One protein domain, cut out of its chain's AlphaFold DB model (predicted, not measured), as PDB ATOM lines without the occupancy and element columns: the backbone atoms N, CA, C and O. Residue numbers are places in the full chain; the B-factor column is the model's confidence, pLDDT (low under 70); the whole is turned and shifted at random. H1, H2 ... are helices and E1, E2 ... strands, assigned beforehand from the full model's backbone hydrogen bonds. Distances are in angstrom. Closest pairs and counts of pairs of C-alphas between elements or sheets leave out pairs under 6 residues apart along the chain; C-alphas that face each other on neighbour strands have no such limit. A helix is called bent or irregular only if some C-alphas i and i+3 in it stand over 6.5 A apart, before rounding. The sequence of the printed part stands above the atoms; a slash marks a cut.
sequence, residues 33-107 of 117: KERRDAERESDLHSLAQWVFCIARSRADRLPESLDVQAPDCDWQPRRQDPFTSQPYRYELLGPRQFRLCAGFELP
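Overview. This is residues 33 to 107 of the 117 residues of an uncharacterized protein of Paracoccus sp. SMMA_5_4 (UniProt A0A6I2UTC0). A small two-stranded hairpin, E1 and E2, packs with its strand E2 over the middle of one long helix, H1, which makes the longest axis of the model. From the end of the helix a long stretch with no named element, residues 58 to 88, folds back beside H1 and leads into the hairpin; after E2 the last residues head back towards the half of H1 where it begins. The printed part has 75 residues with one named helix and two named strands, in the order H1, E1, E2 along the chain, and the sheet, order E1 - E2, is antiparallel. The class is mixed, helices and strands, though under half of the printed residues, 36 of 75, are in named elements. The whole is compact, with a radius of gyration of the C-alphas of 12.8 A, and elongated in outline, with spans of 39 by 25 by 16 A.

Arrangement. The sheet is the hairpin of E1, residues 89 to 94, and E2, residues 97 to 101. These neighbour strands are antiparallel, with 161 degrees between their N-to-C directions. The C-alphas of residues 92 and 98, which face each other, are 4.4 A apart. Across the pair, N 91 and O 99 are 3.0 A apart and N 99 and O 91 are 2.8 A apart, both within hydrogen-bond range. H1, residues 33 to 57, has 3 pairs of C-alphas within 8 A of E2. Their closest C-alphas are those of Leu 44 and Leu 100, 6.5 A apart, and the two centres are 10.5 A apart. Within 10 A, residues 40 to 51 of H1 make 13 pairs of C-alphas with E2 and 4 with E1. In H1 every O i to N i+4 pair is within hydrogen-bond range.

Along the chain. E1 measures 15.5 A from its first to its last C-alpha, beginning with C-alpha 89 at (173.693, 194.590, 188.212). E2 measures 13.6 A and ends with C-alpha 101 at (170.491, 191.231, 190.040). H1 has 25 residues and measures 36.4 A, from C-alpha 33 at (170.213, 175.327, 185.339) to C-alpha 57 at (182.795, 201.435, 207.407); it is not bent.

Size, cuts and confidence. The two C-alphas farthest apart are those of Lys 33 and Ala 59, at 38.9 A, while those of Lys 33 and Pro 107, the first and last printed, are 10.7 A apart. The link from H1 to E1 is long, with 31 residues, and their C-alphas lie 7 to 19 A from the mean of the C-alphas. The link from E1 to E2 is tight, with 2 residues. The printed part has no cut. Its mean pLDDT is 95.0, and no printed residue is under 70.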
ATOM      1  N   LYS A  33     170.729 173.962 185.145       94.94
ATOM      2  CA  LYS A  33     170.213 175.327 185.339       94.94
ATOM      3  C   LYS A  33     170.077 175.652 186.823       94.94
ATOM      4  O   LYS A  33     170.608 176.664 187.255       94.94
ATOM      5  N   GLU A  34     169.485 174.743 187.599       94.38
ATOM      6  CA  GLU A  34     169.324 174.881 189.056       94.38
ATOM      7  C   GLU A  34     170.666 175.105 189.746       94.38
ATOM      8  O   GLU A  34     170.819 176.029 190.538       94.38
ATOM      9  N   ARG A  35     171.680 174.313 189.379       96.00
ATOM     10  CA  ARG A  35     173.028 174.479 189.925       96.00
ATOM     11  C   ARG A  35     173.648 175.836 189.578       96.00
ATOM     12  O   ARG A  35     174.316 176.419 190.425       96.00
ATOM     13  N   ARG A  36     173.473 176.329 188.345       97.50
ATOM     14  CA  ARG A  36     174.000 177.646 187.943       97.50
ATOM     15  C   ARG A  36     173.276 178.784 188.652       97.50
ATOM     16  O   ARG A  36     173.924 179.732 189.078       97.50
ATOM     17  N   ASP A  37     171.966 178.670 188.818       97.44
ATOM     18  CA  ASP A  37     171.166 179.644 189.554       97.44
ATOM     19  C   ASP A  37     171.527 179.667 191.047       97.44
ATOM     20  O   ASP A  37     171.686 180.748 191.607       97.44
ATOM     21  N   ALA A  38     171.788 178.513 191.667       97.00
ATOM     22  CA  ALA A  38     172.295 178.448 193.041       97.00
ATOM     23  C   ALA A  38     173.675 179.119 193.197       97.00
ATOM     24  O   ALA A  38     173.924 179.819 194.177       97.00
ATOM     25  N   GLU A  39     174.570 178.952 192.218       98.06
ATOM     26  CA  GLU A  39     175.872 179.634 192.212       98.06
ATOM     27  C   GLU A  39     175.706 181.159 192.084       98.06
ATOM     28  O   GLU A  39     176.346 181.913 192.818       98.06
ATOM     29  N   ARG A  40     174.804 181.624 191.203       97.94
ATOM     30  CA  ARG A  40     174.466 183.052 191.066       97.94
ATOM     31  C   ARG A  40     173.898 183.617 192.362       97.94
ATOM     32  O   ARG A  40     174.275 184.710 192.765       97.94
ATOM     33  N   GLU A  41     173.008 182.891 193.032       97.50
ATOM     34  CA  GLU A  41     172.462 183.307 194.327       97.50
ATOM     35  C   GLU A  41     173.560 183.434 195.390       97.50
ATOM     36  O   GLU A  41     173.627 184.451 196.086       97.50
ATOM     37  N   SER A  42     174.463 182.451 195.467       97.88
ATOM     38  CA  SER A  42     175.621 182.502 196.361       97.88
ATOM     39  C   SER A  42     176.501 183.724 196.080       97.88
ATOM     40  O   SER A  42     176.912 184.411 197.016       97.88
ATOM     41  N   ASP A  43     176.751 184.036 194.807       98.06
ATOM     42  CA  ASP A  43     177.511 185.223 194.410       98.06
ATOM     43  C   ASP A  43     176.849 186.518 194.865       98.06
ATOM     44  O   ASP A  43     177.506 187.374 195.463       98.06
ATOM     45  N   LEU A  44     175.543 186.659 194.617       97.94
ATOM     46  CA  LEU A  44     174.793 187.840 195.040       97.94
ATOM     47  C   LEU A  44     174.779 187.969 196.567       97.94
ATOM     48  O   LEU A  44     174.854 189.089 197.074       97.94
ATOM     49  N   HIS A  45     174.734 186.856 197.307       97.88
ATOM     50  CA  HIS A  45     174.827 186.875 198.765       97.88
ATOM     51  C   HIS A  45     176.196 187.377 199.243       97.88
ATOM     52  O   HIS A  45     176.263 188.297 200.063       97.88
ATOM     53  N   SER A  46     177.293 186.839 198.701       97.56
ATOM     54  CA  SER A  46     178.651 187.299 199.023       97.56
ATOM     55  C   SER A  46     178.876 188.765 198.641       97.56
ATOM     56  O   SER A  46     179.498 189.520 199.391       97.56
ATOM     57  N   LEU A  47     178.334 189.194 197.498       97.44
ATOM     58  CA  LEU A  47     178.397 190.579 197.043       97.44
ATOM     59  C   LEU A  47     177.574 191.512 197.945       97.44
ATOM     60  O   LEU A  47     178.040 192.599 198.282       97.44
ATOM     61  N   ALA A  48     176.395 191.083 198.405       97.81
ATOM     62  CA  ALA A  48     175.591 191.837 199.366       97.81
ATOM     63  C   ALA A  48     176.327 192.015 200.701       97.81
ATOM     64  O   ALA A  48     176.387 193.128 201.222       97.81
ATOM     65  N   GLN A  49     176.931 190.947 201.234       97.38
ATOM     66  CA  GLN A  49     177.743 191.012 202.455       97.38
ATOM     67  C   GLN A  49     178.893 192.016 202.323       97.38
ATOM     68  O   GLN A  49     179.158 192.782 203.252       97.38
ATOM     69  N   TRP A  50     179.539 192.058 201.158       97.19
ATOM     70  CA  TRP A  50     180.598 193.020 200.868       97.19
ATOM     71  C   TRP A  50     180.083 194.465 200.825       97.19
ATOM     72  O   TRP A  50     180.635 195.333 201.500       97.19
ATOM     73  N   VAL A  51     178.961 194.721 200.139       96.69
ATOM     74  CA  VAL A  51     178.306 196.044 200.140       96.69
ATOM     75  C   VAL A  51     177.929 196.476 201.564       96.69
ATOM     76  O   VAL A  51     178.149 197.631 201.935       96.69
ATOM     77  N   PHE A  52     177.419 195.560 202.393       96.06
ATOM     78  CA  PHE A  52     177.108 195.851 203.796       96.06
ATOM     79  C   PHE A  52     178.350 196.168 204.633       96.06
ATOM     80  O   PHE A  52     178.288 197.048 205.494       96.06
ATOM     81  N   CYS A  53     179.473 195.494 204.385       96.44
ATOM     82  CA  CYS A  53     180.738 195.803 205.043       96.44
ATOM     83  C   CYS A  53     181.197 197.234 204.727       96.44
ATOM     84  O   CYS A  53     181.485 198.003 205.645       96.44
ATOM     85  N   ILE A  54     181.150 197.626 203.449       95.12
ATOM     86  CA  ILE A  54     181.488 198.990 203.013       95.12
ATOM     87  C   ILE A  54     180.557 200.016 203.649       95.12
ATOM     88  O   ILE A  54     181.005 201.053 204.134       95.12
ATOM     89  N   ALA A  55     179.253 199.738 203.661       95.00
ATOM     90  CA  ALA A  55     178.290 200.645 204.268       95.00
ATOM     91  C   ALA A  55     178.591 200.857 205.757       95.00
ATOM     92  O   ALA A  55     178.583 201.993 206.235       95.00
ATOM     93  N   ARG A  56     178.944 199.785 206.477       94.44
ATOM     94  CA  ARG A  56     179.309 199.851 207.895       94.44
ATOM     95  C   ARG A  56     180.566 200.691 208.136       94.44
ATOM     96  O   ARG A  56     180.577 201.465 209.090       94.44
ATOM     97  N   SER A  57     181.586 200.600 207.279       92.31
ATOM     98  CA  SER A  57     182.795 201.435 207.407       92.31
ATOM     99  C   SER A  57     182.581 202.895 206.985       92.31
ATOM    100  O   SER A  57     183.380 203.763 207.332       92.31
ATOM    101  N   ARG A  58     181.474 203.209 206.292       91.81
ATOM    102  CA  ARG A  58     181.163 204.548 205.752       91.81
ATOM    103  C   ARG A  58     179.946 205.219 206.390       91.81
ATOM    104  O   ARG A  58     179.266 206.017 205.739       91.81
ATOM    105  N   ALA A  59     179.686 204.935 207.667       91.88
ATOM    106  CA  ALA A  59     178.553 205.492 208.413       91.88
ATOM    107  C   ALA A  59     177.204 205.245 207.707       91.88
ATOM    108  O   ALA A  59     176.445 206.175 207.433       91.88
ATOM    109  N   ASP A  60     176.941 203.978 207.377       92.75
ATOM    110  CA  ASP A  60     175.729 203.476 206.720       92.75
ATOM    111  C   ASP A  60     175.478 203.996 205.292       92.75
ATOM    112  O   ASP A  60     174.374 203.842 204.759       92.75
ATOM    113  N   ARG A  61     176.492 204.577 204.637       93.19
ATOM    114  CA  ARG A  61     176.395 205.019 203.240       93.19
ATOM    115  C   ARG A  61     176.760 203.907 202.269       93.19
ATOM    116  O   ARG A  61     177.875 203.391 202.289       93.19
ATOM    117  N   LEU A  62     175.824 203.588 201.381       95.94
ATOM    118  CA  LEU A  62     176.047 202.645 200.292       95.94
ATOM    119  C   LEU A  62     177.075 203.192 199.285       95.94
ATOM    120  O   LEU A  62     177.118 204.403 199.054       95.94
ATOM    121  N   PRO A  63     177.901 202.326 198.671       94.56
ATOM    122  CA  PRO A  63     178.788 202.741 197.593       94.56
ATOM    123  C   PRO A  63     177.984 203.093 196.331       94.56
ATOM    124  O   PRO A  63     176.951 202.483 196.054       94.56
ATOM    125  N   GLU A  64     178.467 204.060 195.550       93.81
ATOM    126  CA  GLU A  64     177.836 204.472 194.283       93.81
ATOM    127  C   GLU A  64     177.959 203.398 193.194       93.81
ATOM    128  O   GLU A  64     177.087 203.265 192.338       93.81
ATOM    129  N   SER A  65     179.025 202.598 193.250       93.69
ATOM    130  CA  SER A  65     179.289 201.491 192.335       93.69
ATOM    131  C   SER A  65     180.005 200.344 193.051       93.69
ATOM    132  O   SER A  65     180.500 200.488 194.169       93.69
ATOM    133  N   LEU A  66     180.090 199.191 192.384       92.31
ATOM    134  CA  LEU A  66     180.869 198.045 192.863       92.31
ATOM    135  C   LEU A  66     182.375 198.183 192.578       92.31
ATOM    136  O   LEU A  66     183.146 197.307 192.963       92.31
ATOM    137  N   ASP A  67     182.803 199.249 191.897       90.38
ATOM    138  CA  ASP A  67     184.199 199.551 191.555       90.38
ATOM    139  C   ASP A  67     184.810 200.496 192.588       90.38
ATOM    140  O   ASP A  67     185.251 201.605 192.289       90.38
ATOM    141  N   VAL A  68     184.802 200.060 193.845       89.44
ATOM    142  CA  VAL A  68     185.284 200.859 194.966       89.44
ATOM    143  C   VAL A  68     186.341 200.099 195.752       89.44
ATOM    144  O   VAL A  68     186.222 198.902 196.000       89.44
ATOM    145  N   GLN A  69     187.386 200.812 196.162       86.50
ATOM    146  CA  GLN A  69     188.380 200.270 197.079       86.50
ATOM    147  C   GLN A  69     187.831 200.310 198.510       86.50
ATOM    148  O   GLN A  69     187.361 201.351 198.985       86.50
ATOM    149  N   ALA A  70     187.893 199.168 199.185       87.00
ATOM    150  CA  ALA A  70     187.437 198.993 200.557       87.00
ATOM    151  C   ALA A  70     188.490 198.200 201.347       87.00
ATOM    152  O   ALA A  70     188.383 196.982 201.433       87.00
ATOM    153  N   PRO A  71     189.520 198.870 201.901       87.12
ATOM    154  CA  PRO A  71     190.594 198.202 202.641       87.12
ATOM    155  C   PRO A  71     190.090 197.372 203.828       87.12
ATOM    156  O   PRO A  71     190.640 196.317 204.111       87.12
ATOM    157  N   ASP A  72     189.009 197.817 204.474       89.12
ATOM    158  CA  ASP A  72     188.380 197.118 205.604       89.12
ATOM    159  C   ASP A  72     187.534 195.899 205.178       89.12
ATOM    160  O   ASP A  72     187.050 195.148 206.023       89.12
ATOM    161  N   CYS A  73     187.317 195.720 203.870       93.38
ATOM    162  CA  CYS A  73     186.498 194.670 203.265       93.38
ATOM    163  C   CYS A  73     187.286 194.040 202.104       93.38
ATOM    164  O   CYS A  73     186.930 194.190 200.932       93.38
ATOM    165  N   ASP A  74     188.405 193.402 202.445       89.50
ATOM    166  CA  ASP A  74     189.474 193.003 201.521       89.50
ATOM    167  C   ASP A  74     189.177 191.755 200.671       89.50
ATOM    168  O   ASP A  74     189.880 191.490 199.690       89.50
ATOM    169  N   TRP A  75     188.112 191.011 200.978       92.69
ATOM    170  CA  TRP A  75     187.669 189.914 200.125       92.69
ATOM    171  C   TRP A  75     187.010 190.453 198.855       92.69
ATOM    172  O   TRP A  75     186.231 191.405 198.874       92.69
ATOM    173  N   GLN A  76     187.303 189.809 197.727       87.25
ATOM    174  CA  GLN A  76     186.777 190.209 196.425       87.25
ATOM    175  C   GLN A  76     185.666 189.244 196.002       87.25
ATOM    176  O   GLN A  76     185.968 188.173 195.466       87.25
ATOM    177  N   PRO A  77     184.382 189.572 196.238       94.31
ATOM    178  CA  PRO A  77     183.291 188.766 195.709       94.31
ATOM    179  C   PRO A  77     183.299 188.801 194.177       94.31
ATOM    180  O   PRO A  77     183.746 189.770 193.551       94.31
ATOM    181  N   ARG A  78     182.752 187.755 193.549       94.88
ATOM    182  CA  ARG A  78     182.536 187.764 192.100       94.88
ATOM    183  C   ARG A  78     181.547 188.867 191.735       94.88
ATOM    184  O   ARG A  78     180.460 188.967 192.293       94.88
ATOM    185  N   ARG A  79     181.939 189.695 190.766       95.25
ATOM    186  CA  ARG A  79     181.117 190.789 190.217       95.25
ATOM    187  C   ARG A  79     180.531 190.458 188.844       95.25
ATOM    188  O   ARG A  79     179.777 191.251 188.293       95.25
ATOM    189  N   GLN A  80     180.883 189.299 188.294       97.06
ATOM    190  CA  GLN A  80     180.455 188.820 186.984       97.06
ATOM    191  C   GLN A  80     180.008 187.363 187.103       97.06
ATOM    192  O   GLN A  80     180.613 186.595 187.853       97.06
ATOM    193  N   ASP A  81     178.979 187.002 186.344       97.69
ATOM    194  CA  ASP A  81     178.470 185.638 186.243       97.69
ATOM    195  C   ASP A  81     179.539 184.729 185.598       97.69
ATOM    196  O   ASP A  81     179.938 184.983 184.457       97.69
ATOM    197  N   PRO A  82     179.996 183.654 186.266       97.31
ATOM    198  CA  PRO A  82     181.032 182.767 185.731       97.31
ATOM    199  C   PRO A  82     180.594 181.957 184.498       97.31
ATOM    200  O   PRO A  82     181.439 181.374 183.819       97.31
ATOM    201  N   PHE A  83     179.295 181.891 184.196       97.19
ATOM    202  CA  PHE A  83     178.742 181.127 183.075       97.19
ATOM    203  C   PHE A  83     178.464 181.977 181.836       97.19
ATOM    204  O   PHE A  83     178.396 181.436 180.733       97.19
ATOM    205  N   THR A  84     178.270 183.286 182.006       96.88
ATOM    206  CA  THR A  84     177.934 184.211 180.907       96.88
ATOM    207  C   THR A  84     178.925 185.360 180.757       96.88
ATOM    208  O   THR A  84     178.863 186.089 179.768       96.88
ATOM    209  N   SER A  85     179.820 185.540 181.731       96.25
ATOM    210  CA  SER A  85     180.733 186.679 181.865       96.25
ATOM    211  C   SER A  85     180.032 188.040 181.930       96.25
ATOM    212  O   SER A  85     180.686 189.073 181.817       96.25
ATOM    213  N   GLN A  86     178.706 188.073 182.109       97.00
ATOM    214  CA  GLN A  86     177.977 189.326 182.260       97.00
ATOM    215  C   GLN A  86     178.150 189.870 183.682       97.00
ATOM    216  O   GLN A  86     178.090 189.096 184.641       97.00
ATOM    217  N   PRO A  87     178.336 191.190 183.854       97.12
ATOM    218  CA  PRO A  87     178.398 191.790 185.177       97.12
ATOM    219  C   PRO A  87     177.058 191.658 185.903       97.12
ATOM    220  O   PRO A  87     175.989 191.849 185.315       97.12
ATOM    221  N   TYR A  88     177.116 191.379 187.204       97.44
ATOM    222  CA  TYR A  88     175.947 191.507 188.066       97.44
ATOM    223  C   TYR A  88     175.526 192.974 188.139       97.44
ATOM    224  O   TYR A  88     176.363 193.878 188.182       97.44
ATOM    225  N   ARG A  89     174.214 193.220 188.148       97.44
ATOM    226  CA  ARG A  89     173.693 194.590 188.212       97.44
ATOM    227  C   ARG A  89     173.535 195.017 189.656       97.44
ATOM    228  O   ARG A  89     172.957 194.282 190.453       97.44
ATOM    229  N   TYR A  90     174.002 196.221 189.946       97.69
ATOM    230  CA  TYR A  90     173.826 196.903 191.215       97.69
ATOM    231  C   TYR A  90     173.048 198.191 190.975       97.69
ATOM    232  O   TYR A  90     173.438 199.009 190.145       97.69
ATOM    233  N   GLU A  91     171.939 198.351 191.687       97.62
ATOM    234  CA  GLU A  91     171.064 199.516 191.580       97.62
ATOM    235  C   GLU A  91     170.813 200.082 192.974       97.62
ATOM    236  O   GLU A  91     170.344 199.373 193.866       97.62
ATOM    237  N   LEU A  92     171.080 201.372 193.161       96.56
ATOM    238  CA  LEU A  92     170.633 202.091 194.347       96.56
ATOM    239  C   LEU A  92     169.130 202.355 194.228       96.56
ATOM    240  O   LEU A  92     168.668 202.950 193.257       96.56
ATOM    241  N   LEU A  93     168.367 201.922 195.230       96.75
ATOM    242  CA  LEU A  93     166.927 202.184 195.339       96.75
ATOM    243  C   LEU A  93     166.627 203.337 196.307       96.75
ATOM    244  O   LEU A  93     165.511 203.849 196.345       96.75
ATOM    245  N   GLY A  94     167.614 203.743 197.104       93.00
ATOM    246  CA  GLY A  94     167.526 204.852 198.042       93.00
ATOM    247  C   GLY A  94     168.789 204.969 198.898       93.00
ATOM    248  O   GLY A  94     169.761 204.251 198.664       93.00
ATOM    249  N   PRO A  95     168.779 205.816 199.943       90.75
ATOM    250  CA  PRO A  95     169.974 206.097 200.748       90.75
ATOM    251  C   PRO A  95     170.586 204.872 201.445       90.75
ATOM    252  O   PRO A  95     171.787 204.829 201.687       90.75
ATOM    253  N   ARG A  96     169.752 203.883 201.790       91.94
ATOM    254  CA  ARG A  96     170.138 202.647 202.501       91.94
ATOM    255  C   ARG A  96     169.533 201.392 201.871       91.94
ATOM    256  O   ARG A  96     169.440 200.354 202.517       91.94
ATOM    257  N   GLN A  97     169.058 201.503 200.634       96.00
ATOM    258  CA  GLN A  97     168.415 200.408 199.918       96.00
ATOM    259  C   GLN A  97     169.087 200.237 198.566       96.00
ATOM    260  O   GLN A  97     169.262 201.203 197.824       96.00
ATOM    261  N   PHE A  98     169.430 199.000 198.242       97.44
ATOM    262  CA  PHE A  98     169.991 198.633 196.954       97.44
ATOM    263  C   PHE A  98     169.400 197.312 196.484       97.44
ATOM    264  O   PHE A  98     168.799 196.561 197.256       97.44
ATOM    265  N   ARG A  99     169.590 197.036 195.200       97.31
ATOM    266  CA  ARG A  99     169.242 195.781 194.553       97.31
ATOM    267  C   ARG A  99     170.479 195.212 193.881       97.31
ATOM    268  O   ARG A  99     171.248 195.944 193.263       97.31
ATOM    269  N   LEU A 100     170.621 193.896 193.982       97.88
ATOM    270  CA  LEU A 100     171.559 193.110 193.198       97.88
ATOM    271  C   LEU A 100     170.772 192.168 192.290       97.88
ATOM    272  O   LEU A 100     169.816 191.537 192.742       97.88
ATOM    273  N   CYS A 101     171.162 192.081 191.020       96.88
ATOM    274  CA  CYS A 101     170.491 191.231 190.040       96.88
ATOM    275  C   CYS A 101     171.489 190.352 189.283       96.88
ATOM    276  O   CYS A 101     172.528 190.830 188.825       96.88
ATOM    277  N   ALA A 102     171.081 189.107 189.044       97.44
ATOM    278  CA  ALA A 102     171.713 188.167 188.125       97.44
ATOM    279  C   ALA A 102     170.715 187.704 187.051       97.44
ATOM    280  O   ALA A 102     169.500 187.855 187.204       97.44
ATOM    281  N   GLY A 103     171.232 187.142 185.957       96.50
ATOM    282  CA  GLY A 103     170.429 186.514 184.907       96.50
ATOM    283  C   GLY A 103     170.068 185.072 185.258       96.50
ATOM    284  O   GLY A 103     170.699 184.153 184.745       96.50
ATOM    285  N   PHE A 104     169.084 184.882 186.142       96.38
ATOM    286  CA  PHE A 104     168.574 183.552 186.500       96.38
ATOM    287  C   PHE A 104     167.915 182.860 185.300       96.38
ATOM    288  O   PHE A 104     167.229 183.497 184.496       96.38
ATOM    289  N   GLU A 105     168.129 181.552 185.173       95.75
ATOM    290  CA  GLU A 105     167.613 180.745 184.060       95.75
ATOM    291  C   GLU A 105     166.252 180.119 184.349       95.75
ATOM    292  O   GLU A 105     165.535 179.731 183.418       95.75
ATOM    293  N   LEU A 106     165.919 179.988 185.629       93.44
ATOM    294  CA  LEU A 106     164.670 179.426 186.103       93.44
ATOM    295  C   LEU A 106     163.754 180.515 186.660       93.44
ATOM    296  O   LEU A 106     164.223 181.526 187.192       93.44
ATOM    297  N   PRO A 107     162.426 180.326 186.553       89.44
ATOM    298  CA  PRO A 107     161.490 181.198 187.235       89.44
ATOM    299  C   PRO A 107     161.726 181.127 188.752       89.44
ATOM    300  O   PRO A 107     162.101 180.070 189.269       89.44
TER     301      PRO A 107